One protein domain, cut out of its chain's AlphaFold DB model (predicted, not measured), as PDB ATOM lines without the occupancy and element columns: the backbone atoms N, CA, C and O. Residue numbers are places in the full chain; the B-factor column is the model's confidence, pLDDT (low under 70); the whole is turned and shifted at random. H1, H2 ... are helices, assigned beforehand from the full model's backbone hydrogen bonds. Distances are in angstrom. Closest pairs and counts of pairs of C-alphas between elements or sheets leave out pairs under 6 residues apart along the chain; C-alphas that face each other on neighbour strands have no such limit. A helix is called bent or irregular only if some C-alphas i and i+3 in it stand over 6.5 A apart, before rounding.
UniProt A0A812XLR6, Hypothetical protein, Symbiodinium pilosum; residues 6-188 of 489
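AT A GLANCE: This is residues 6 to 188 of the 489 residues of the protein "Hypothetical protein" of Symbiodinium pilosum (UniProt A0A812XLR6). The longest helix, H6, is sharply bent, and with H3 and H4 it packs around H5 in the middle of a helical bundle; H2 covers one side of that core, on H3 and H4, and the hairpin H7 and H8 packs on H6b at the other. Residues 180 to 188 of H9 stick out beyond H7, and the small H1 lies toward the opposite end of the longest axis. The printed part has 183 residues with nine named helices, H1 to H9 in chain order, and no named strand: all helix. It is compact, with a radius of gyration of the C-alphas of 16.4 A and spans of 49 by 37 by 32 A.

IN THESE COORDINATES: Look first at H6, residues 104 to 128, assigned as one helix by its hydrogen bonds but bent: C-alphas 116 and 119 are 7.3 A apart. Its arms are H6a, residues 104 to 116, itself irregular with C-alphas 113 and 116 6.9 A apart, and H6b, residues 119 to 128. Before it come H1, residues 10 to 13, from C-alpha 10 at (-9.282, 10.987, 38.055); H2, 22 to 37, 22.7 A; H3, 43 to 58, 22.7 A; H4, 63 to 78, 22.4 A; and H5, 85 to 100, 22.6 A. After it find H7, 132 to 148, 24.1 A; H8, 156 to 166; and H9, 175 to 188, 21.2 A, ending at C-alpha 188 at (-54.034, -7.528, 27.364).

HOW THE PARTS SIT: H6a and H6b stand at a steep tilt of 67 degrees, only just short of about perpendicular. H5 and H6a form a hairpin, closest at the C-alphas of Ala 98 and Arg 107, 5.5 A. With residues 85 to 88 alone, H5 touches H6b, closest at the C-alphas of Glu 85 and Ala 125, 4.8 A. H3 touches H5 at a steep tilt of 53 degrees, C-alphas 54 and 94 being closest at 4.5 A. H2 and H3 form a hairpin, C-alphas 31 and 53 being closest at 5.0 A. H4 touches H2 with residues 65 to 72 alone, C-alphas 24 and 65 being closest at 6.8 A. H8 touches H6b, C-alphas 159 and 119 being closest at 4.9 A, and forms a hairpin with H7. Every O i to N i+4 pair is within hydrogen-bond range in H2, H3, H4, H5, H6b, H7 and H8, against 8 of 9 in H6a and 8 of 10 in H9; H1 is too short for one.

THE WHOLE: The C-alphas of Glu 9 and Lys 187, the farthest apart, are 52.7 A from each other. The printed part has no cut and no long link. Confidence is under 70 at residues 6 to 14 and 175 to 188.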
ATOM      1  N   ALA A   6      -8.559   9.363  30.183       52.16
ATOM      2  CA  ALA A   6      -9.113  10.295  31.173       52.16
ATOM      3  C   ALA A   6      -9.786   9.567  32.355       52.16
ATOM      4  O   ALA A   6      -9.760  10.049  33.488       52.16
ATOM      5  N   PHE A   7     -10.314   8.359  32.127       53.56
ATOM      6  CA  PHE A   7     -10.960   7.558  33.169       53.56
ATOM      7  C   PHE A   7      -9.990   6.984  34.214       53.56
ATOM      8  O   PHE A   7     -10.439   6.659  35.320       53.56
ATOM      9  N   ASP A   8      -8.698   6.875  33.883       58.22
ATOM     10  CA  ASP A   8      -7.671   6.208  34.696       58.22
ATOM     11  C   ASP A   8      -6.808   7.168  35.535       58.22
ATOM     12  O   ASP A   8      -6.007   6.713  36.348       58.22
ATOM     13  N   GLU A   9      -6.971   8.488  35.421       54.22
ATOM     14  CA  GLU A   9      -6.236   9.460  36.256       54.22
ATOM     15  C   GLU A   9      -7.115  10.033  37.383       54.22
ATOM     16  O   GLU A   9      -6.665  10.171  38.525       54.22
ATOM     17  N   ASP A  10      -8.400  10.288  37.112       53.34
ATOM     18  CA  ASP A  10      -9.282  10.987  38.055       53.34
ATOM     19  C   ASP A  10      -9.855  10.096  39.173       53.34
ATOM     20  O   ASP A  10     -10.314  10.615  40.192       53.34
ATOM     21  N   TRP A  11      -9.785   8.763  39.073       53.72
ATOM     22  CA  TRP A  11     -10.275   7.868  40.140       53.72
ATOM     23  C   TRP A  11      -9.553   8.075  41.478       53.72
ATOM     24  O   TRP A  11     -10.151   7.868  42.535       53.72
ATOM     25  N   LYS A  12      -8.301   8.551  41.450       55.34
ATOM     26  CA  LYS A  12      -7.516   8.852  42.657       55.34
ATOM     27  C   LYS A  12      -8.101  10.002  43.476       55.34
ATOM     28  O   LYS A  12      -7.873  10.054  44.679       55.34
ATOM     29  N   ARG A  13      -8.856  10.917  42.856       61.00
ATOM     30  CA  ARG A  13      -9.465  12.067  43.549       61.00
ATOM     31  C   ARG A  13     -10.767  11.738  44.265       61.00
ATOM     32  O   ARG A  13     -11.224  12.540  45.071       61.00
ATOM     33  N   TYR A  14     -11.389  10.608  43.945       64.50
ATOM     34  CA  TYR A  14     -12.752  10.312  44.378       64.50
ATOM     35  C   TYR A  14     -12.858   9.237  45.449       64.50
ATOM     36  O   TYR A  14     -13.978   8.819  45.721       64.50
ATOM     37  N   GLU A  15     -11.726   8.835  46.046       74.69
ATOM     38  CA  GLU A  15     -11.651   7.809  47.098       74.69
ATOM     39  C   GLU A  15     -12.641   6.675  46.822       74.69
ATOM     40  O   GLU A  15     -13.565   6.423  47.598       74.69
ATOM     41  N   LEU A  16     -12.509   6.049  45.644       83.50
ATOM     42  CA  LEU A  16     -13.371   4.922  45.310       83.50
ATOM     43  C   LEU A  16     -13.239   3.874  46.422       83.50
ATOM     44  O   LEU A  16     -12.114   3.566  46.831       83.50
ATOM     45  N   PRO A  17     -14.366   3.353  46.930       87.94
ATOM     46  CA  PRO A  17     -14.334   2.398  48.019       87.94
ATOM     47  C   PRO A  17     -13.511   1.180  47.602       87.94
ATOM     48  O   PRO A  17     -13.675   0.627  46.512       87.94
ATOM     49  N   PHE A  18     -12.590   0.772  48.472       89.19
ATOM     50  CA  PHE A  18     -11.771  -0.400  48.209       89.19
ATOM     51  C   PHE A  18     -12.627  -1.668  48.334       89.19
ATOM     52  O   PHE A  18     -13.348  -1.818  49.327       89.19
ATOM     53  N   PRO A  19     -12.539  -2.604  47.371       93.94
ATOM     54  CA  PRO A  19     -13.230  -3.882  47.470       93.94
ATOM     55  C   PRO A  19     -12.725  -4.654  48.690       93.94
ATOM     56  O   PRO A  19     -11.518  -4.776  48.912       93.94
ATOM     57  N   LYS A  20     -13.648  -5.228  49.458       93.31
ATOM     58  CA  LYS A  20     -13.344  -6.071  50.619       93.31
ATOM     59  C   LYS A  20     -12.986  -7.492  50.197       93.31
ATOM     60  O   LYS A  20     -12.248  -8.178  50.899       93.31
ATOM     61  N   THR A  21     -13.498  -7.948  49.051       96.31
ATOM     62  CA  THR A  21     -13.266  -9.312  48.551       96.31
ATOM     63  C   THR A  21     -12.798  -9.340  47.095       96.31
ATOM     64  O   THR A  21     -13.061  -8.439  46.297       96.31
ATOM     65  N   LYS A  22     -12.133 -10.435  46.702       95.94
ATOM     66  CA  LYS A  22     -11.717 -10.668  45.306       95.94
ATOM     67  C   LYS A  22     -12.912 -10.790  44.351       95.94
ATOM     68  O   LYS A  22     -12.791 -10.438  43.180       95.94
ATOM     69  N   GLN A  23     -14.040 -11.316  44.829       96.44
ATOM     70  CA  GLN A  23     -15.269 -11.421  44.042       96.44
ATOM     71  C   GLN A  23     -15.864 -10.039  43.768       96.44
ATOM     72  O   GLN A  23     -16.143  -9.726  42.614       96.44
ATOM     73  N   GLU A  24     -15.968  -9.205  44.799       95.50
ATOM     74  CA  GLU A  24     -16.439  -7.823  44.690       95.50
ATOM     75  C   GLU A  24     -15.565  -7.007  43.733       95.50
ATOM     76  O   GLU A  24     -16.080  -6.345  42.837       95.50
ATOM     77  N   TYR A  25     -14.236  -7.144  43.814       96.00
ATOM     78  CA  TYR A  25     -13.334  -6.504  42.851       96.00
ATOM     79  C   TYR A  25     -13.625  -6.919  41.399       96.00
ATOM     80  O   TYR A  25     -13.646  -6.080  40.502       96.00
ATOM     81  N   ARG A  26     -13.900  -8.206  41.146       97.31
ATOM     82  CA  ARG A  26     -14.272  -8.679  39.801       97.31
ATOM     83  C   ARG A  26     -15.606  -8.095  39.336       97.31
ATOM     84  O   ARG A  26     -15.752  -7.830  38.146       97.31
ATOM     85  N   GLN A  27     -16.575  -7.922  40.233       97.44
ATOM     86  CA  GLN A  27     -17.854  -7.283  39.909       97.44
ATOM     87  C   GLN A  27     -17.656  -5.801  39.579       97.44
ATOM     88  O   GLN A  27     -18.121  -5.363  38.532       97.44
ATOM     89  N   ILE A  28     -16.865  -5.080  40.379       96.38
ATOM     90  CA  ILE A  28     -16.447  -3.698  40.101       96.38
ATOM     91  C   ILE A  28     -15.834  -3.584  38.699       96.38
ATOM     92  O   ILE A  28     -16.284  -2.778  37.886       96.38
ATOM     93  N   GLN A  29     -14.871  -4.448  38.362       96.88
ATOM     94  CA  GLN A  29     -14.239  -4.442  37.040       96.88
ATOM     95  C   GLN A  29     -15.237  -4.701  35.902       96.88
ATOM     96  O   GLN A  29     -15.160  -4.058  34.854       96.88
ATOM     97  N   LYS A  30     -16.178  -5.636  36.093       98.06
ATOM     98  CA  LYS A  30     -17.233  -5.926  35.109       98.06
ATOM     99  C   LYS A  30     -18.177  -4.740  34.928       98.06
ATOM    100  O   LYS A  30     -18.520  -4.421  33.791       98.06
ATOM    101  N   PHE A  31     -18.567  -4.089  36.021       98.31
ATOM    102  CA  PHE A  31     -19.410  -2.900  35.994       98.31
ATOM    103  C   PHE A  31     -18.716  -1.759  35.241       98.31
ATOM    104  O   PHE A  31     -19.277  -1.215  34.292       98.31
ATOM    105  N   ASP A  32     -17.461  -1.460  35.588       97.06
ATOM    106  CA  ASP A  32     -16.678  -0.403  34.946       97.06
ATOM    107  C   ASP A  32     -16.425  -0.683  33.461       97.06
ATOM    108  O   ASP A  32     -16.415   0.234  32.638       97.06
ATOM    109  N   TYR A  33     -16.210  -1.948  33.094       97.25
ATOM    110  CA  TYR A  33     -16.097  -2.349  31.697       97.25
ATOM    111  C   TYR A  33     -17.405  -2.106  30.935       97.25
ATOM    112  O   TYR A  33     -17.391  -1.399  29.929       97.25
ATOM    113  N   ALA A  34     -18.534  -2.608  31.442       98.31
ATOM    114  CA  ALA A  34     -19.837  -2.417  30.809       98.31
ATOM    115  C   ALA A  34     -20.198  -0.928  30.687       98.31
ATOM    116  O   ALA A  34     -20.625  -0.477  29.628       98.31
ATOM    117  N   LEU A  35     -19.951  -0.130  31.728       98.00
ATOM    118  CA  LEU A  35     -20.245   1.301  31.714       98.00
ATOM    119  C   LEU A  35     -19.363   2.083  30.726       98.00
ATOM    120  O   LEU A  35     -19.838   3.038  30.116       98.00
ATOM    121  N   ARG A  36     -18.102   1.670  30.525       96.56
ATOM    122  CA  ARG A  36     -17.241   2.222  29.463       96.56
ATOM    123  C   ARG A  36     -17.747   1.841  28.076       96.56
ATOM    124  O   ARG A  36     -17.833   2.703  27.210       96.56
ATOM    125  N   CYS A  37     -18.131   0.584  27.866       97.19
ATOM    126  CA  CYS A  37     -18.716   0.135  26.599       97.19
ATOM    127  C   CYS A  37     -20.070   0.804  26.298       97.19
ATOM    128  O   CYS A  37     -20.441   0.944  25.135       97.19
ATOM    129  N   ALA A  38     -20.786   1.261  27.329       97.62
ATOM    130  CA  ALA A  38     -22.007   2.043  27.184       97.62
ATOM    131  C   ALA A  38     -21.767   3.466  26.642       97.62
ATOM    132  O   ALA A  38     -22.717   4.083  26.182       97.62
ATOM    133  N   GLN A  39     -20.531   3.979  26.617       97.12
ATOM    134  CA  GLN A  39     -20.189   5.292  26.042       97.12
ATOM    135  C   GLN A  39     -20.135   5.253  24.499       97.12
ATOM    136  O   GLN A  39     -19.144   5.644  23.891       97.12
ATOM    137  N   SER A  40     -21.169   4.704  23.858       96.44
ATOM    138  CA  SER A  40     -21.246   4.530  22.406       96.44
ATOM    139  C   SER A  40     -22.391   5.342  21.809       96.44
ATOM    140  O   SER A  40     -23.518   5.277  22.295       96.44
ATOM    141  N   ASP A  41     -22.138   5.993  20.671       95.69
ATOM    142  CA  ASP A  41     -23.171   6.660  19.864       95.69
ATOM    143  C   ASP A  41     -24.210   5.679  19.291       95.69
ATOM    144  O   ASP A  41     -25.337   6.047  18.941       95.69
ATOM    145  N   GLN A  42     -23.850   4.397  19.169       97.06
ATOM    146  CA  GLN A  42     -24.754   3.388  18.640       97.06
ATOM    147  C   GLN A  42     -25.765   2.975  19.708       97.06
ATOM    148  O   GLN A  42     -25.454   2.207  20.620       97.06
ATOM    149  N   LYS A  43     -27.024   3.400  19.533       95.81
ATOM    150  CA  LYS A  43     -28.144   3.102  20.448       95.81
ATOM    151  C   LYS A  43     -28.201   1.638  20.897       95.81
ATOM    152  O   LYS A  43     -28.478   1.378  22.066       95.81
ATOM    153  N   LYS A  44     -27.971   0.683  19.985       97.31
ATOM    154  CA  LYS A  44     -27.995  -0.756  20.297       97.31
ATOM    155  C   LYS A  44     -26.900  -1.127  21.305       97.31
ATOM    156  O   LYS A  44     -27.219  -1.729  22.324       97.31
ATOM    157  N   ILE A  45     -25.660  -0.702  21.049       97.50
ATOM    158  CA  ILE A  45     -24.494  -0.954  21.910       97.50
ATOM    159  C   ILE A  45     -24.668  -0.265  23.265       97.50
ATOM    160  O   ILE A  45     -24.468  -0.902  24.298       97.50
ATOM    161  N   LEU A  46     -25.098   1.003  23.275       96.56
ATOM    162  CA  LEU A  46     -25.433   1.737  24.499       96.56
ATOM    163  C   LEU A  46     -26.454   0.959  25.340       96.56
ATOM    164  O   LEU A  46     -26.222   0.696  26.514       96.56
ATOM    165  N   THR A  47     -27.574   0.554  24.733       97.50
ATOM    166  CA  THR A  47     -28.674  -0.122  25.442       97.50
ATOM    167  C   THR A  47     -28.233  -1.463  26.027       97.50
ATOM    168  O   THR A  47     -28.513  -1.757  27.188       97.50
ATOM    169  N   GLU A  48     -27.524  -2.273  25.240       98.06
ATOM    170  CA  GLU A  48     -27.012  -3.576  25.669       98.06
ATOM    171  C   GLU A  48     -26.061  -3.443  26.866       98.06
ATOM    172  O   GLU A  48     -26.237  -4.119  27.882       98.06
ATOM    173  N   ASN A  49     -25.113  -2.509  26.791       98.31
ATOM    174  CA  ASN A  49     -24.123  -2.307  27.843       98.31
ATOM    175  C   ASN A  49     -24.695  -1.621  29.090       98.31
ATOM    176  O   ASN A  49     -24.308  -1.975  30.201       98.31
ATOM    177  N   VAL A  50     -25.675  -0.723  28.947       98.50
ATOM    178  CA  VAL A  50     -26.444  -0.175  30.082       98.50
ATOM    179  C   VAL A  50     -27.194  -1.286  30.823       98.50
ATOM    180  O   VAL A  50     -27.238  -1.304  32.053       98.50
ATOM    181  N   HIS A  51     -27.774  -2.246  30.099       98.25
ATOM    182  CA  HIS A  51     -28.405  -3.405  30.729       98.25
ATOM    183  C   HIS A  51     -27.391  -4.344  31.384       98.25
ATOM    184  O   HIS A  51     -27.673  -4.859  32.465       98.25
ATOM    185  N   ALA A  52     -26.226  -4.557  30.769       98.50
ATOM    186  CA  ALA A  52     -25.153  -5.346  31.368       98.50
ATOM    187  C   ALA A  52     -24.637  -4.702  32.667       98.50
ATOM    188  O   ALA A  52     -24.571  -5.379  33.690       98.50
ATOM    189  N   ALA A  53     -24.362  -3.394  32.655       98.56
ATOM    190  CA  ALA A  53     -23.937  -2.639  33.833       98.56
ATOM    191  C   ALA A  53     -24.983  -2.716  34.955       98.56
ATOM    192  O   ALA A  53     -24.637  -2.996  36.099       98.56
ATOM    193  N   ALA A  54     -26.267  -2.549  34.624       98.50
ATOM    194  CA  ALA A  54     -27.344  -2.641  35.604       98.50
ATOM    195  C   ALA A  54     -27.442  -4.023  36.265       98.50
ATOM    196  O   ALA A  54     -27.610  -4.098  37.475       98.50
ATOM    197  N   LYS A  55     -27.294  -5.114  35.501       98.25
ATOM    198  CA  LYS A  55     -27.288  -6.471  36.066       98.25
ATOM    199  C   LYS A  55     -26.131  -6.673  37.043       98.25
ATOM    200  O   LYS A  55     -26.358  -7.144  38.147       98.25
ATOM    201  N   VAL A  56     -24.920  -6.260  36.661       98.31
ATOM    202  CA  VAL A  56     -23.746  -6.373  37.542       98.31
ATOM    203  C   VAL A  56     -23.929  -5.541  38.812       98.31
ATOM    204  O   VAL A  56     -23.562  -6.000  39.885       98.31
ATOM    205  N   ALA A  57     -24.530  -4.352  38.710       98.19
ATOM    206  CA  ALA A  57     -24.817  -3.509  39.868       98.19
ATOM    207  C   ALA A  57     -25.795  -4.164  40.863       98.19
ATOM    208  O   ALA A  57     -25.667  -3.939  42.062       98.19
ATOM    209  N   LEU A  58     -26.739  -4.993  40.404       97.94
ATOM    210  CA  LEU A  58     -27.616  -5.751  41.309       97.94
ATOM    211  C   LEU A  58     -26.897  -6.900  42.014       97.94
ATOM    212  O   LEU A  58     -27.244  -7.229  43.140       97.94
ATOM    213  N   ASP A  59     -25.865  -7.474  41.395       97.31
ATOM    214  CA  ASP A  59     -25.037  -8.491  42.049       97.31
ATOM    215  C   ASP A  59     -24.120  -7.888  43.139       97.31
ATOM    216  O   ASP A  59     -23.437  -8.623  43.856       97.31
ATOM    217  N   MET A  60     -24.059  -6.553  43.240       96.50
ATOM    218  CA  MET A  60     -23.247  -5.805  44.197       96.50
ATOM    219  C   MET A  60     -24.117  -5.332  45.366       96.50
ATOM    220  O   MET A  60     -24.666  -4.235  45.345       96.50
ATOM    221  N   THR A  61     -24.230  -6.174  46.394       96.06
ATOM    222  CA  THR A  61     -25.069  -5.926  47.584       96.06
ATOM    223  C   THR A  61     -24.315  -5.313  48.762       96.06
ATOM    224  O   THR A  61     -24.918  -4.885  49.741       96.06
ATOM    225  N   THR A  62     -22.985  -5.270  48.699       96.44
ATOM    226  CA  THR A  62     -22.143  -4.674  49.738       96.44
ATOM    227  C   THR A  62     -22.189  -3.147  49.669       96.44
ATOM    228  O   THR A  62     -22.231  -2.573  48.583       96.44
ATOM    229  N   ASP A  63     -22.062  -2.470  50.817       95.94
ATOM    230  CA  ASP A  63     -21.974  -0.999  50.861       95.94
ATOM    231  C   ASP A  63     -20.876  -0.448  49.943       95.94
ATOM    232  O   ASP A  63     -21.107   0.494  49.192       95.94
ATOM    233  N   ALA A  64     -19.689  -1.065  49.967       95.50
ATOM    234  CA  ALA A  64     -18.561  -0.658  49.133       95.50
ATOM    235  C   ALA A  64     -18.865  -0.838  47.636       95.50
ATOM    236  O   ALA A  64     -18.511   0.021  46.830       95.50
ATOM    237  N   GLY A  65     -19.567  -1.908  47.260       96.75
ATOM    238  CA  GLY A  65     -19.996  -2.130  45.888       96.75
ATOM    239  C   GLY A  65     -21.020  -1.093  45.418       96.75
ATOM    240  O   GLY A  65     -20.833  -0.468  44.371       96.75
ATOM    241  N   ILE A  66     -22.069  -0.861  46.208       97.12
ATOM    242  CA  ILE A  66     -23.103   0.139  45.906       97.12
ATOM    243  C   ILE A  66     -22.478   1.536  45.811       97.12
ATOM    244  O   ILE A  66     -22.730   2.269  44.852       97.12
ATOM    245  N   ASP A  67     -21.603   1.894  46.754       96.25
ATOM    246  CA  ASP A  67     -20.895   3.172  46.736       96.25
ATOM    247  C   ASP A  67     -19.978   3.307  45.516       96.25
ATOM    248  O   ASP A  67     -19.910   4.390  44.932       96.25
ATOM    249  N   HIS A  68     -19.333   2.224  45.062       96.69
ATOM    250  CA  HIS A  68     -18.557   2.233  43.818       96.69
ATOM    251  C   HIS A  68     -19.441   2.574  42.618       96.69
ATOM    252  O   HIS A  68     -19.113   3.483  41.853       96.69
ATOM    253  N   VAL A  69     -20.585   1.898  42.475       97.69
ATOM    254  CA  VAL A  69     -21.552   2.147  41.392       97.69
ATOM    255  C   VAL A  69     -22.012   3.607  41.409       97.69
ATOM    256  O   VAL A  69     -21.937   4.299  40.391       97.69
ATOM    257  N   VAL A  70     -22.423   4.114  42.575       97.31
ATOM    258  CA  VAL A  70     -22.880   5.500  42.751       97.31
ATOM    259  C   VAL A  70     -21.771   6.495  42.411       97.31
ATOM    260  O   VAL A  70     -21.995   7.443  41.653       97.31
ATOM    261  N   CYS A  71     -20.559   6.287  42.928       96.31
ATOM    262  CA  CYS A  71     -19.408   7.131  42.627       96.31
ATOM    263  C   CYS A  71     -19.090   7.129  41.134       96.31
ATOM    264  O   CYS A  71     -18.907   8.197  40.550       96.31
ATOM    265  N   ARG A  72     -19.105   5.968  40.480       96.62
ATOM    266  CA  ARG A  72     -18.786   5.870  39.058       96.62
ATOM    267  C   ARG A  72     -19.829   6.544  38.171       96.62
ATOM    268  O   ARG A  72     -19.457   7.264  37.249       96.62
ATOM    269  N   LEU A  73     -21.116   6.412  38.483       97.62
ATOM    270  CA  LEU A  73     -22.182   7.134  37.776       97.62
ATOM    271  C   LEU A  73     -22.046   8.654  37.941       97.62
ATOM    272  O   LEU A  73     -22.232   9.410  36.984       97.62
ATOM    273  N   ARG A  74     -21.643   9.123  39.131       96.56
ATOM    274  CA  ARG A  74     -21.324  10.544  39.347       96.56
ATOM    275  C   ARG A  74     -20.125  10.989  38.518       96.56
ATOM    276  O   ARG A  74     -20.162  12.112  38.023       96.56
ATOM    277  N   LEU A  75     -19.090  10.160  38.379       95.25
ATOM    278  CA  LEU A  75     -17.920  10.462  37.548       95.25
ATOM    279  C   LEU A  75     -18.297  10.593  36.079       95.25
ATOM    280  O   LEU A  75     -18.006  11.625  35.488       95.25
ATOM    281  N   VAL A  76     -19.036   9.624  35.535       96.25
ATOM    282  CA  VAL A  76     -19.548   9.695  34.158       96.25
ATOM    283  C   VAL A  76     -20.377  10.960  33.947       96.25
ATOM    284  O   VAL A  76     -20.251  11.606  32.919       96.25
ATOM    285  N   SER A  77     -21.178  11.377  34.935       96.81
ATOM    286  CA  SER A  77     -21.943  12.628  34.820       96.81
ATOM    287  C   SER A  77     -21.085  13.900  34.826       96.81
ATOM    288  O   SER A  77     -21.600  14.954  34.479       96.81
ATOM    289  N   LYS A  78     -19.846  13.842  35.328       95.75
ATOM    290  CA  LYS A  78     -18.932  14.990  35.472       95.75
ATOM    291  C   LYS A  78     -17.930  15.105  34.337       95.75
ATOM    292  O   LYS A  78     -17.387  16.186  34.159       95.75
ATOM    293  N   ASP A  79     -17.635  13.998  33.676       94.69
ATOM    294  CA  ASP A  79     -16.677  13.954  32.587       94.69
ATOM    295  C   ASP A  79     -17.290  14.636  31.358       94.69
ATOM    296  O   ASP A  79     -18.334  14.213  30.858       94.69
ATOM    297  N   ASP A  80     -16.669  15.724  30.905       93.62
ATOM    298  CA  ASP A  80     -17.101  16.477  29.723       93.62
ATOM    299  C   ASP A  80     -16.846  15.702  28.421       93.62
ATOM    300  O   ASP A  80     -17.431  16.017  27.387       93.62
ATOM    301  N   GLY A  81     -15.995  14.675  28.471       93.19
ATOM    302  CA  GLY A  81     -15.789  13.743  27.375       93.19
ATOM    303  C   GLY A  81     -16.803  12.594  27.332       93.19
ATOM    304  O   GLY A  81     -17.003  11.973  26.291       93.19
ATOM    305  N   ALA A  82     -17.462  12.277  28.440       95.00
ATOM    306  CA  ALA A  82     -18.399  11.164  28.474       95.00
ATOM    307  C   ALA A  82     -19.781  11.555  27.925       95.00
ATOM    308  O   ALA A  82     -20.220  12.702  28.010       95.00
ATOM    309  N   HIS A  83     -20.535  10.560  27.455       95.75
ATOM    310  CA  HIS A  83     -21.976  10.677  27.245       95.75
ATOM    311  C   HIS A  83     -22.669  10.722  28.611       95.75
ATOM    312  O   HIS A  83     -23.062   9.689  29.168       95.75
ATOM    313  N   GLN A  84     -22.779  11.922  29.183       97.00
ATOM    314  CA  GLN A  84     -23.284  12.159  30.539       97.00
ATOM    315  C   GLN A  84     -24.713  11.617  30.749       97.00
ATOM    316  O   GLN A  84     -25.067  11.211  31.859       97.00
ATOM    317  N   GLU A  85     -25.528  11.528  29.695       97.25
ATOM    318  CA  GLU A  85     -26.851  10.896  29.702       97.25
ATOM    319  C   GLU A  85     -26.818   9.390  30.000       97.25
ATOM    320  O   GLU A  85     -27.780   8.850  30.551       97.25
ATOM    321  N   THR A  86     -25.695   8.716  29.732       98.00
ATOM    322  CA  THR A  86     -25.493   7.298  30.062       98.00
ATOM    323  C   THR A  86     -25.646   7.053  31.559       98.00
ATOM    324  O   THR A  86     -26.179   6.016  31.957       98.00
ATOM    325  N   ALA A  87     -25.252   8.010  32.409       98.19
ATOM    326  CA  ALA A  87     -25.452   7.902  33.851       98.19
ATOM    327  C   ALA A  87     -26.946   7.838  34.211       98.19
ATOM    328  O   ALA A  87     -27.348   6.979  34.994       98.19
ATOM    329  N   VAL A  88     -27.784   8.679  33.591       98.25
ATOM    330  CA  VAL A  88     -29.241   8.681  33.808       98.25
ATOM    331  C   VAL A  88     -29.860   7.364  33.336       98.25
ATOM    332  O   VAL A  88     -30.618   6.741  34.079       98.25
ATOM    333  N   PHE A  89     -29.506   6.900  32.133       98.31
ATOM    334  CA  PHE A  89     -30.029   5.638  31.597       98.31
ATOM    335  C   PHE A  89     -29.608   4.424  32.426       98.31
ATOM    336  O   PHE A  89     -30.387   3.482  32.576       98.31
ATOM    337  N   THR A  90     -28.403   4.447  32.993       98.62
ATOM    338  CA  THR A  90     -27.917   3.363  33.850       98.62
ATOM    339  C   THR A  90     -28.645   3.341  35.187       98.62
ATOM    340  O   THR A  90     -29.082   2.269  35.596       98.62
ATOM    341  N   ILE A  91     -28.869   4.501  35.819       98.56
ATOM    342  CA  ILE A  91     -29.684   4.602  37.045       98.56
ATOM    343  C   ILE A  91     -31.087   4.031  36.805       98.56
ATOM    344  O   ILE A  91     -31.543   3.164  37.548       98.56
ATOM    345  N   ASP A  92     -31.748   4.466  35.732       98.56
ATOM    346  CA  ASP A  92     -33.078   3.973  35.369       98.56
ATOM    347  C   ASP A  92     -33.088   2.454  35.108       98.56
ATOM    348  O   ASP A  92     -34.011   1.743  35.508       98.56
ATOM    349  N   SER A  93     -32.052   1.926  34.451       98.44
ATOM    350  CA  SER A  93     -31.912   0.489  34.190       98.44
ATOM    351  C   SER A  93     -31.715  -0.316  35.482       98.44
ATOM    352  O   SER A  93     -32.361  -1.355  35.634       98.44
ATOM    353  N   ILE A  94     -30.900   0.164  36.432       98.50
ATOM    354  CA  ILE A  94     -30.682  -0.483  37.741       98.50
ATOM    355  C   ILE A  94     -32.011  -0.639  38.482       98.50
ATOM    356  O   ILE A  94     -32.386  -1.755  38.838       98.50
ATOM    357  N   LEU A  95     -32.774   0.447  38.634       98.25
ATOM    358  CA  LEU A  95     -34.045   0.421  39.368       98.25
ATOM    359  C   LEU A  95     -35.101  -0.444  38.680       98.25
ATOM    360  O   LEU A  95     -35.855  -1.160  39.339       98.25
ATOM    361  N   ARG A  96     -35.145  -0.433  37.340       98.12
ATOM    362  CA  ARG A  96     -36.043  -1.316  36.582       98.12
ATOM    363  C   ARG A  96     -35.713  -2.788  36.786       98.12
ATOM    364  O   ARG A  96     -36.649  -3.576  36.922       98.12
ATOM    365  N   HIS A  97     -34.436  -3.166  36.804       98.19
ATOM    366  CA  HIS A  97     -34.045  -4.551  37.079       98.19
ATOM    367  C   HIS A  97     -34.280  -4.928  38.548       98.19
ATOM    368  O   HIS A  97     -34.815  -6.006  38.786       98.19
ATOM    369  N   ALA A  98     -34.000  -4.038  39.508       97.62
ATOM    370  CA  ALA A  98     -34.281  -4.279  40.929       97.62
ATOM    371  C   ALA A  98     -35.779  -4.546  41.157       97.62
ATOM    372  O   ALA A  98     -36.166  -5.580  41.697       97.62
ATOM    373  N   ALA A  99     -36.641  -3.681  40.611       96.88
ATOM    374  CA  ALA A  99     -38.089  -3.848  40.694       96.88
ATOM    375  C   ALA A  99     -38.589  -5.108  39.968       96.88
ATOM    376  O   ALA A  99     -39.508  -5.771  40.444       96.88
ATOM    377  N   LYS A 100     -37.985  -5.472  38.827       97.12
ATOM    378  CA  LYS A 100     -38.330  -6.707  38.105       97.12
ATOM    379  C   LYS A 100     -38.004  -7.956  38.927       97.12
ATOM    380  O   LYS A 100     -38.788  -8.900  38.912       97.12
ATOM    381  N   ASN A 101     -36.882  -7.945  39.641       95.38
ATOM    382  CA  ASN A 101     -36.457  -9.045  40.504       95.38
ATOM    383  C   ASN A 101     -37.183  -9.056  41.859       95.38
ATOM    384  O   ASN A 101     -36.961  -9.970  42.646       95.38
ATOM    385  N   ARG A 102     -38.073  -8.080  42.111       93.69
ATOM    386  CA  ARG A 102     -38.737  -7.850  43.404       93.69
ATOM    387  C   ARG A 102     -37.740  -7.639  44.548       93.69
ATOM    388  O   ARG A 102     -38.030  -7.975  45.691       93.69
ATOM    389  N   ASP A 103     -36.579  -7.074  44.225       96.19
ATOM    390  CA  ASP A 103     -35.525  -6.784  45.187       96.19
ATOM    391  C   ASP A 103     -35.697  -5.367  45.740       96.19
ATOM    392  O   ASP A 103     -35.112  -4.387  45.268       96.19
ATOM    393  N   GLU A 104     -36.623  -5.263  46.689       96.69
ATOM    394  CA  GLU A 104     -37.019  -3.996  47.294       96.69
ATOM    395  C   GLU A 104     -35.902  -3.384  48.145       96.69
ATOM    396  O   GLU A 104     -35.741  -2.164  48.176       96.69
ATOM    397  N   GLU A 105     -35.093  -4.229  48.783       97.12
ATOM    398  CA  GLU A 105     -33.982  -3.803  49.629       97.12
ATOM    399  C   GLU A 105     -32.870  -3.170  48.790       97.12
ATOM    400  O   GLU A 105     -32.501  -2.017  49.030       97.12
ATOM    401  N   ILE A 106     -32.398  -3.861  47.741       96.94
ATOM    402  CA  ILE A 106     -31.388  -3.299  46.834       96.94
ATOM    403  C   ILE A 106     -31.915  -2.027  46.166       96.94
ATOM    404  O   ILE A 106     -31.179  -1.044  46.035       96.94
ATOM    405  N   ARG A 107     -33.193  -2.010  45.763       97.56
ATOM    406  CA  ARG A 107     -33.827  -0.814  45.196       97.56
ATOM    407  C   ARG A 107     -33.756   0.366  46.164       97.56
ATOM    408  O   ARG A 107     -33.263   1.423  45.777       97.56
ATOM    409  N   SER A 108     -34.208   0.180  47.404       97.62
ATOM    410  CA  SER A 108     -34.216   1.220  48.438       97.62
ATOM    411  C   SER A 108     -32.807   1.744  48.739       97.62
ATOM    412  O   SER A 108     -32.599   2.957  48.834       97.62
ATOM    413  N   LEU A 109     -31.809   0.851  48.787       97.56
ATOM    414  CA  LEU A 109     -30.404   1.224  48.969       97.56
ATOM    415  C   LEU A 109     -29.899   2.121  47.835       97.56
ATOM    416  O   LEU A 109     -29.318   3.179  48.094       97.56
ATOM    417  N   TYR A 110     -30.143   1.745  46.576       98.19
ATOM    418  CA  TYR A 110     -29.762   2.584  45.439       98.19
ATOM    419  C   TYR A 110     -30.518   3.911  45.425       98.19
ATOM    420  O   TYR A 110     -29.899   4.939  45.139       98.19
ATOM    421  N   GLU A 111     -31.812   3.911  45.756       97.88
ATOM    422  CA  GLU A 111     -32.603   5.137  45.835       97.88
ATOM    423  C   GLU A 111     -31.984   6.119  46.832       97.88
ATOM    424  O   GLU A 111     -31.545   7.197  46.428       97.88
ATOM    425  N   SER A 112     -31.808   5.697  48.087       97.69
ATOM    426  CA  SER A 112     -31.235   6.523  49.155       97.69
ATOM    427  C   SER A 112     -29.848   7.084  48.799       97.69
ATOM    428  O   SER A 112     -29.547   8.262  49.021       97.69
ATOM    429  N   ARG A 113     -28.973   6.266  48.195       97.50
ATOM    430  CA  ARG A 113     -27.598   6.685  47.869       97.50
ATOM    431  C   ARG A 113     -27.535   7.630  46.665       97.50
ATOM    432  O   ARG A 113     -26.698   8.540  46.653       97.50
ATOM    433  N   LEU A 114     -28.388   7.430  45.656       97.75
ATOM    434  CA  LEU A 114     -28.404   8.233  44.428       97.75
ATOM    435  C   LEU A 114     -29.176   9.541  44.574       97.75
ATOM    436  O   LEU A 114     -28.849  10.507  43.882       97.75
ATOM    437  N   GLU A 115     -30.159   9.593  45.469       97.56
ATOM    438  CA  GLU A 115     -31.096  10.703  45.626       97.56
ATOM    439  C   GLU A 115     -30.403  12.074  45.699       97.56
ATOM    440  O   GLU A 115     -30.636  12.961  44.871       97.56
ATOM    441  N   LYS A 116     -29.419  12.202  46.596       97.00
ATOM    442  CA  LYS A 116     -28.583  13.403  46.800       97.00
ATOM    443  C   LYS A 116     -27.755  13.830  45.579       97.00
ATOM    444  O   LYS A 116     -27.112  14.884  45.579       97.00
ATOM    445  N   HIS A 117     -27.689  13.005  44.540       97.69
ATOM    446  CA  HIS A 117     -26.884  13.241  43.346       97.69
ATOM    447  C   HIS A 117     -27.718  13.459  42.085       97.69
ATOM    448  O   HIS A 117     -27.226  14.121  41.165       97.69
ATOM    449  N   LEU A 118     -28.972  12.996  42.060       97.94
ATOM    450  CA  LEU A 118     -29.836  13.031  40.879       97.94
ATOM    451  C   LEU A 118     -29.927  14.413  40.241       97.94
ATOM    452  O   LEU A 118     -29.691  14.555  39.042       97.94
ATOM    453  N   ARG A 119     -30.183  15.454  41.041       98.06
ATOM    454  CA  ARG A 119     -30.313  16.831  40.544       98.06
ATOM    455  C   ARG A 119     -29.109  17.264  39.702       98.06
ATOM    456  O   ARG A 119     -29.272  17.868  38.645       98.06
ATOM    457  N   ASN A 120     -27.898  16.957  40.166       97.94
ATOM    458  CA  ASN A 120     -26.670  17.331  39.469       97.94
ATOM    459  C   ASN A 120     -26.398  16.433  38.260       97.94
ATOM    460  O   ASN A 120     -25.908  16.935  37.254       97.94
ATOM    461  N   VAL A 121     -26.731  15.140  38.341       98.12
ATOM    462  CA  VAL A 121     -26.591  14.202  37.217       98.12
ATOM    463  C   VAL A 121     -27.466  14.646  36.042       98.12
ATOM    464  O   VAL A 121     -26.952  14.836  34.944       98.12
ATOM    465  N   PHE A 122     -28.753  14.920  36.279       98.06
ATOM    466  CA  PHE A 122     -29.664  15.407  35.237       98.06
ATOM    467  C   PHE A 122     -29.256  16.780  34.700       98.06
ATOM    468  O   PHE A 122     -29.272  16.988  33.487       98.06
ATOM    469  N   LYS A 123     -28.852  17.708  35.583       97.56
ATOM    470  CA  LYS A 123     -28.386  19.043  35.178       97.56
ATOM    471  C   LYS A 123     -27.212  18.962  34.202       97.56
ATOM    472  O   LYS A 123     -27.206  19.700  33.227       97.56
ATOM    473  N   ARG A 124     -26.227  18.105  34.470       97.25
ATOM    474  CA  ARG A 124     -25.050  17.963  33.602       97.25
ATOM    475  C   ARG A 124     -25.419  17.287  32.286       97.25
ATOM    476  O   ARG A 124     -25.225  17.887  31.235       97.25
ATOM    477  N   ALA A 125     -26.116  16.150  32.356       96.81
ATOM    478  CA  ALA A 125     -26.546  15.406  31.175       96.81
ATOM    479  C   ALA A 125     -27.333  16.264  30.167       96.81
ATOM    480  O   ALA A 125     -27.081  16.203  28.968       96.81
ATOM    481  N   ILE A 126     -28.255  17.114  30.637       96.62
ATOM    482  CA  ILE A 126     -29.016  17.998  29.740       96.62
ATOM    483  C   ILE A 126     -28.198  19.189  29.222       96.62
ATOM    484  O   ILE A 126     -28.526  19.755  28.184       96.62
ATOM    485  N   GLN A 127     -27.154  19.609  29.937       94.94
ATOM    486  CA  GLN A 127     -26.315  20.735  29.530       94.94
ATOM    487  C   GLN A 127     -25.293  20.341  28.463       94.94
ATOM    488  O   GLN A 127     -25.049  21.164  27.574       94.94
ATOM    489  N   ALA A 128     -24.756  19.118  28.533       90.81
ATOM    490  CA  ALA A 128     -23.729  18.609  27.623       90.81
ATOM    491  C   ALA A 128     -24.227  18.379  26.189       90.81
ATOM    492  O   ALA A 128     -23.489  18.602  25.233       90.81
ATOM    493  N   VAL A 129     -25.483  17.967  26.012       86.38
ATOM    494  CA  VAL A 129     -25.994  17.588  24.689       86.38
ATOM    495  C   VAL A 129     -26.550  18.803  23.941       86.38
ATOM    496  O   VAL A 129     -27.378  19.545  24.465       86.38
ATOM    497  N   ALA A 130     -26.140  18.995  22.683       83.19
ATOM    498  CA  ALA A 130     -26.640  20.084  21.836       83.19
ATOM    499  C   ALA A 130     -28.155  19.967  21.563       83.19
ATOM    500  O   ALA A 130     -28.883  20.959  21.572       83.19
ATOM    501  N   SER A 131     -28.659  18.741  21.391       88.00
ATOM    502  CA  SER A 131     -30.077  18.418  21.174       88.00
ATOM    503  C   SER A 131     -30.882  18.318  22.483       88.00
ATOM    504  O   SER A 131     -31.612  17.350  22.721       88.00
ATOM    505  N   ARG A 132     -30.782  19.355  23.329       87.69
ATOM    506  CA  ARG A 132     -31.381  19.409  24.680       87.69
ATOM    507  C   ARG A 132     -32.855  19.015  24.716       87.69
ATOM    508  O   ARG A 132     -33.255  18.265  25.597       87.69
ATOM    509  N   THR A 133     -33.653  19.473  23.752       93.56
ATOM    510  CA  THR A 133     -35.102  19.222  23.711       93.56
ATOM    511  C   THR A 133     -35.438  17.741  23.540       93.56
ATOM    512  O   THR A 133     -36.254  17.214  24.289       93.56
ATOM    513  N   ALA A 134     -34.780  17.041  22.608       94.00
ATOM    514  CA  ALA A 134     -35.050  15.624  22.354       94.00
ATOM    515  C   ALA A 134     -34.630  14.740  23.539       94.00
ATOM    516  O   ALA A 134     -35.308  13.766  23.871       94.00
ATOM    517  N   LEU A 135     -33.517  15.085  24.194       95.38
ATOM    518  CA  LEU A 135     -33.068  14.398  25.401       95.38
ATOM    519  C   LEU A 135     -33.993  14.684  26.594       95.38
ATOM    520  O   LEU A 135     -34.355  13.761  27.318       95.38
ATOM    521  N   ALA A 136     -34.429  15.935  26.761       96.69
ATOM    522  CA  ALA A 136     -35.363  16.331  27.809       96.69
ATOM    523  C   ALA A 136     -36.703  15.590  27.710       96.69
ATOM    524  O   ALA A 136     -37.202  15.124  28.729       96.69
ATOM    525  N   THR A 137     -37.251  15.406  26.502       96.25
ATOM    526  CA  THR A 137     -38.466  14.597  26.297       96.25
ATOM    527  C   THR A 137     -38.281  13.171  26.820       96.25
ATOM    528  O   THR A 137     -39.104  12.694  27.600       96.25
ATOM    529  N   LYS A 138     -37.156  12.516  26.497       96.25
ATOM    530  CA  LYS A 138     -36.837  11.181  27.037       96.25
ATOM    531  C   LYS A 138     -36.686  11.190  28.559       96.25
ATOM    532  O   LYS A 138     -37.119  10.258  29.227       96.25
ATOM    533  N   PHE A 139     -36.073  12.232  29.121       97.38
ATOM    534  CA  PHE A 139     -35.958  12.375  30.571       97.38
ATOM    535  C   PHE A 139     -37.324  12.543  31.235       97.38
ATOM    536  O   PHE A 139     -37.554  11.910  32.259       97.38
ATOM    537  N   PHE A 140     -38.257  13.295  30.653       96.88
ATOM    538  CA  PHE A 140     -39.616  13.376  31.186       96.88
ATOM    539  C   PHE A 140     -40.363  12.042  31.126       96.88
ATOM    540  O   PHE A 140     -41.089  11.728  32.064       96.88
ATOM    541  N   GLU A 141     -40.162  11.225  30.089       96.50
ATOM    542  CA  GLU A 141     -40.720   9.864  30.049       96.50
ATOM    543  C   GLU A 141     -40.176   8.980  31.181       96.50
ATOM    544  O   GLU A 141     -40.929   8.217  31.790       96.50
ATOM    545  N   ILE A 142     -38.875   9.076  31.477       97.50
ATOM    546  CA  ILE A 142     -38.241   8.356  32.591       97.50
ATOM    547  C   ILE A 142     -38.793   8.859  33.930       97.50
ATOM    548  O   ILE A 142     -39.264   8.064  34.738       97.50
ATOM    549  N   LEU A 143     -38.801  10.178  34.142       97.19
ATOM    550  CA  LEU A 143     -39.280  10.801  35.378       97.19
ATOM    551  C   LEU A 143     -40.773  10.541  35.619       97.19
ATOM    552  O   LEU A 143     -41.175  10.364  36.766       97.19
ATOM    553  N   GLY A 144     -41.587  10.468  34.561       96.56
ATOM    554  CA  GLY A 144     -42.993  10.068  34.646       96.56
ATOM    555  C   GLY A 144     -43.147   8.657  35.213       96.56
ATOM    556  O   GLY A 144     -43.853   8.466  36.199       96.56
ATOM    557  N   LYS A 145     -42.384   7.694  34.681       96.81
ATOM    558  CA  LYS A 145     -42.368   6.309  35.184       96.81
ATOM    559  C   LYS A 145     -41.833   6.212  36.609       96.81
ATOM    560  O   LYS A 145     -42.319   5.401  37.391       96.81
ATOM    561  N   TRP A 146     -40.831   7.016  36.962       97.75
ATOM    562  CA  TRP A 146     -40.308   7.072  38.331       97.75
ATOM    563  C   TRP A 146     -41.367   7.599  39.298       97.75
ATOM    564  O   TRP A 146     -41.569   7.011  40.357       97.75
ATOM    565  N   LYS A 147     -42.114   8.636  38.897       97.12
ATOM    566  CA  LYS A 147     -43.243   9.173  39.665       97.12
ATOM    567  C   LYS A 147     -44.330   8.125  39.889       97.12
ATOM    568  O   LYS A 147     -44.774   7.953  41.017       97.12
ATOM    569  N   GLU A 148     -44.741   7.426  38.832       96.50
ATOM    570  CA  GLU A 148     -45.772   6.375  38.885       96.50
ATOM    571  C   GLU A 148     -45.385   5.230  39.826       96.50
ATOM    572  O   GLU A 148     -46.234   4.670  40.512       96.50
ATOM    573  N   ARG A 149     -44.090   4.906  39.894       96.94
ATOM    574  CA  ARG A 149     -43.550   3.854  40.766       96.94
ATOM    575  C   ARG A 149     -43.186   4.340  42.169       96.94
ATOM    576  O   ARG A 149     -42.746   3.536  42.986       96.94
ATOM    577  N   GLY A 150     -43.339   5.635  42.443       97.06
ATOM    578  CA  GLY A 150     -42.971   6.239  43.718       97.06
ATOM    579  C   GLY A 150     -41.468   6.210  44.007       97.06
ATOM    580  O   GLY A 150     -41.100   6.138  45.175       97.06
ATOM    581  N   TRP A 151     -40.616   6.243  42.977       97.94
ATOM    582  CA  TRP A 151     -39.154   6.280  43.116       97.94
ATOM    583  C   TRP A 151     -38.667   7.706  43.365       97.94
ATOM    584  O   TRP A 151     -39.110   8.638  42.689       97.94
ATOM    585  N   PHE A 152     -37.717   7.868  44.293       97.69
ATOM    586  CA  PHE A 152     -37.085   9.159  44.610       97.69
ATOM    587  C   PHE A 152     -38.070  10.290  44.949       97.69
ATOM    588  O   PHE A 152     -37.906  11.417  44.477       97.69
ATOM    589  N   GLN A 153     -39.110  10.002  45.736       96.62
ATOM    590  CA  GLN A 153     -40.229  10.929  45.973       96.62
ATOM    591  C   GLN A 153     -39.782  12.331  46.412       96.62
ATOM    592  O   GLN A 153     -40.346  13.327  45.958       96.62
ATOM    593  N   GLU A 154     -38.737  12.405  47.235       97.00
ATOM    594  CA  GLU A 154     -38.187  13.652  47.765       97.00
ATOM    595  C   GLU A 154     -37.388  14.449  46.715       97.00
ATOM    596  O   GLU A 154     -37.591  15.654  46.563       97.00
ATOM    597  N   ALA A 155     -36.530  13.798  45.921       97.50
ATOM    598  CA  ALA A 155     -35.695  14.481  44.923       97.50
ATOM    599  C   ALA A 155     -36.397  14.760  43.584       97.50
ATOM    600  O   ALA A 155     -35.982  15.658  42.838       97.50
ATOM    601  N   LEU A 156     -37.442  14.001  43.241       97.56
ATOM    602  CA  LEU A 156     -38.078  14.051  41.922       97.56
ATOM    603  C   LEU A 156     -38.588  15.454  41.527       97.56
ATOM    604  O   LEU A 156     -38.307  15.871  40.397       97.56
ATOM    605  N   PRO A 157     -39.265  16.232  42.402       97.94
ATOM    606  CA  PRO A 157     -39.748  17.570  42.051       97.94
ATOM    607  C   PRO A 157     -38.624  18.523  41.631       97.94
ATOM    608  O   PRO A 157     -38.789  19.328  40.710       97.94
ATOM    609  N   ASP A 158     -37.463  18.425  42.271       98.12
ATOM    610  CA  ASP A 158     -36.319  19.280  41.967       98.12
ATOM    611  C   ASP A 158     -35.607  18.865  40.683       98.12
ATOM    612  O   ASP A 158     -35.155  19.728  39.923       98.12
ATOM    613  N   VAL A 159     -35.549  17.562  40.395       97.88
ATOM    614  CA  VAL A 159     -35.038  17.047  39.119       97.88
ATOM    615  C   VAL A 159     -35.930  17.500  37.961       97.88
ATOM    616  O   VAL A 159     -35.418  18.006  36.963       97.88
ATOM    617  N   VAL A 160     -37.256  17.413  38.111       97.56
ATOM    618  CA  VAL A 160     -38.221  17.886  37.104       97.56
ATOM    619  C   VAL A 160     -38.017  19.375  36.807       97.56
ATOM    620  O   VAL A 160     -37.847  19.741  35.645       97.56
ATOM    621  N   LYS A 161     -37.909  20.230  37.836       97.69
ATOM    622  CA  LYS A 161     -37.628  21.670  37.659       97.69
ATOM    623  C   LYS A 161     -36.322  21.933  36.903       97.69
ATOM    624  O   LYS A 161     -36.235  22.901  36.147       97.69
ATOM    625  N   VAL A 162     -35.287  21.115  37.122       97.69
ATOM    626  CA  VAL A 162     -34.008  21.233  36.403       97.69
ATOM    627  C   VAL A 162     -34.187  20.936  34.916       97.69
ATOM    628  O   VAL A 162     -33.702  21.713  34.094       97.69
ATOM    629  N   VAL A 163     -34.895  19.857  34.572       97.06
ATOM    630  CA  VAL A 163     -35.140  19.476  33.172       97.06
ATOM    631  C   VAL A 163     -36.027  20.512  32.472       97.06
ATOM    632  O   VAL A 163     -35.684  20.966  31.383       97.06
ATOM    633  N   GLU A 164     -37.098  20.972  33.125       96.62
ATOM    634  CA  GLU A 164     -38.002  22.010  32.601       96.62
ATOM    635  C   GLU A 164     -37.283  23.328  32.325       96.62
ATOM    636  O   GLU A 164     -37.465  23.934  31.272       96.62
ATOM    637  N   ARG A 165     -36.426  23.768  33.251       96.81
ATOM    638  CA  ARG A 165     -35.653  25.001  33.075       96.81
ATOM    639  C   ARG A 165     -34.648  24.886  31.932       96.81
ATOM    640  O   ARG A 165     -34.397  25.872  31.246       96.81
ATOM    641  N   ALA A 166     -34.039  23.715  31.762       95.25
ATOM    642  CA  ALA A 166     -33.030  23.494  30.733       95.25
ATOM    643  C   ALA A 166     -33.631  23.341  29.325       95.25
ATOM    644  O   ALA A 166     -32.965  23.691  28.350       95.25
ATOM    645  N   ALA A 167     -34.870  22.853  29.213       95.00
ATOM    646  CA  ALA A 167     -35.579  22.711  27.943       95.00
ATOM    647  C   ALA A 167     -37.077  23.069  28.078       95.00
ATOM    648  O   ALA A 167     -37.923  22.173  28.059       95.00
ATOM    649  N   PRO A 168     -37.433  24.368  28.152       94.38
ATOM    650  CA  PRO A 168     -38.823  24.802  28.340       94.38
ATOM    651  C   PRO A 168     -39.771  24.389  27.206       94.38
ATOM    652  O   PRO A 168     -40.973  24.270  27.417       94.38
ATOM    653  N   SER A 169     -39.233  24.181  26.001       93.69
ATOM    654  CA  SER A 169     -39.979  23.757  24.813       93.69
ATOM    655  C   SER A 169     -40.154  22.243  24.695       93.69
ATOM    656  O   SER A 169     -40.835  21.783  23.780       93.69
ATOM    657  N   ALA A 170     -39.526  21.451  25.569       93.06
ATOM    658  CA  ALA A 170     -39.689  20.007  25.537       93.06
ATOM    659  C   ALA A 170     -41.111  19.648  25.974       93.06
ATOM    660  O   ALA A 170     -41.553  20.016  27.064       93.06
ATOM    661  N   ALA A 171     -41.823  18.926  25.108       86.50
ATOM    662  CA  ALA A 171     -43.154  18.437  25.418       86.50
ATOM    663  C   ALA A 171     -43.089  17.563  26.675       86.50
ATOM    664  O   ALA A 171     -42.350  16.573  26.719       86.50
ATOM    665  N   LYS A 172     -43.861  17.938  27.695       87.56
ATOM    666  CA  LYS A 172     -44.131  17.047  28.818       87.56
ATOM    667  C   LYS A 172     -45.065  15.966  28.278       87.56
ATOM    668  O   LYS A 172     -46.050  16.328  27.633       87.56
ATOM    669  N   PRO A 173     -44.777  14.671  28.478       77.12
ATOM    670  CA  PRO A 173     -45.733  13.640  28.122       77.12
ATOM    671  C   PRO A 173     -47.024  13.955  28.872       77.12
ATOM    672  O   PRO A 173     -47.006  14.082  30.101       77.12
ATOM    673  N   ASP A 174     -48.114  14.157  28.126       75.38
ATOM    674  CA  ASP A 174     -49.430  14.389  28.708       75.38
ATOM    675  C   ASP A 174     -49.678  13.274  29.713       75.38
ATOM    676  O   ASP A 174     -49.791  12.100  29.354       75.38
ATOM    677  N   SER A 175     -49.724  13.632  30.994       62.75
ATOM    678  CA  SER A 175     -49.791  12.656  32.082       62.75
ATOM    679  C   SER A 175     -51.046  11.775  31.977       62.75
ATOM    680  O   SER A 175     -51.092  10.687  32.541       62.75
ATOM    681  N   GLY A 176     -52.046  12.207  31.197       59.12
ATOM    682  CA  GLY A 176     -53.244  11.436  30.875       59.12
ATOM    683  C   GLY A 176     -53.056  10.308  29.848       59.12
ATOM    684  O   GLY A 176     -53.879   9.394  29.820       59.12
ATOM    685  N   LEU A 177     -52.006  10.318  29.018       56.56
ATOM    686  CA  LEU A 177     -51.794   9.283  27.992       56.56
ATOM    687  C   LEU A 177     -51.048   8.048  28.516       56.56
ATOM    688  O   LEU A 177     -51.322   6.939  28.056       56.56
ATOM    689  N   LEU A 178     -50.164   8.203  29.506       55.09
ATOM    690  CA  LEU A 178     -49.445   7.063  30.098       55.09
ATOM    691  C   LEU A 178     -50.386   6.127  30.873       55.09
ATOM    692  O   LEU A 178     -50.324   4.910  30.690       55.09
ATOM    693  N   LEU A 179     -51.353   6.685  31.610       56.31
ATOM    694  CA  LEU A 179     -52.399   5.908  32.291       56.31
ATOM    695  C   LEU A 179     -53.261   5.083  31.319       56.31
ATOM    696  O   LEU A 179     -53.691   3.980  31.662       56.31
ATOM    697  N   ARG A 180     -53.494   5.575  30.093       55.75
ATOM    698  CA  ARG A 180     -54.256   4.832  29.074       55.75
ATOM    699  C   ARG A 180     -53.489   3.624  28.545       55.75
ATOM    700  O   ARG A 180     -54.060   2.541  28.464       55.75
ATOM    701  N   HIS A 181     -52.197   3.775  28.258       56.25
ATOM    702  CA  HIS A 181     -51.385   2.664  27.758       56.25
ATOM    703  C   HIS A 181     -51.163   1.561  28.800       56.25
ATOM    704  O   HIS A 181     -51.092   0.388  28.430       56.25
ATOM    705  N   GLU A 182     -51.084   1.894  30.092       53.84
ATOM    706  CA  GLU A 182     -51.004   0.881  31.151       53.84
ATOM    707  C   GLU A 182     -52.345   0.157  31.349       53.84
ATOM    708  O   GLU A 182     -52.350  -1.063  31.500       53.84
ATOM    709  N   CYS A 183     -53.484   0.856  31.227       53.22
ATOM    710  CA  CYS A 183     -54.805   0.215  31.214       53.22
ATOM    711  C   CYS A 183     -54.946  -0.787  30.063       53.22
ATOM    712  O   CYS A 183     -55.476  -1.877  30.265       53.22
ATOM    713  N   ASP A 184     -54.447  -0.460  28.870       53.03
ATOM    714  CA  ASP A 184     -54.512  -1.375  27.730       53.03
ATOM    715  C   ASP A 184     -53.524  -2.544  27.877       53.03
ATOM    716  O   ASP A 184     -53.851  -3.675  27.517       53.03
ATOM    717  N   ARG A 185     -52.359  -2.333  28.510       56.75
ATOM    718  CA  ARG A 185     -51.419  -3.422  28.841       56.75
ATOM    719  C   ARG A 185     -51.977  -4.374  29.907       56.75
ATOM    720  O   ARG A 185     -51.787  -5.581  29.786       56.75
ATOM    721  N   ILE A 186     -52.672  -3.850  30.921       62.66
ATOM    722  CA  ILE A 186     -53.358  -4.650  31.952       62.66
ATOM    723  C   ILE A 186     -54.537  -5.405  31.343       62.66
ATOM    724  O   ILE A 186     -54.688  -6.590  31.623       62.66
ATOM    725  N   LYS A 187     -55.317  -4.776  30.451       61.12
ATOM    726  CA  LYS A 187     -56.341  -5.488  29.678       61.12
ATOM    727  C   LYS A 187     -55.701  -6.645  28.914       61.12
ATOM    728  O   LYS A 187     -56.078  -7.780  29.149       61.12
ATOM    729  N   HIS A 188     -54.667  -6.427  28.105       52.31
ATOM    730  CA  HIS A 188     -54.034  -7.528  27.364       52.31
ATOM    731  C   HIS A 188     -53.465  -8.654  28.248       52.31
ATOM    732  O   HIS A 188     -53.484  -9.805  27.825       52.31
TER     733      HIS A 188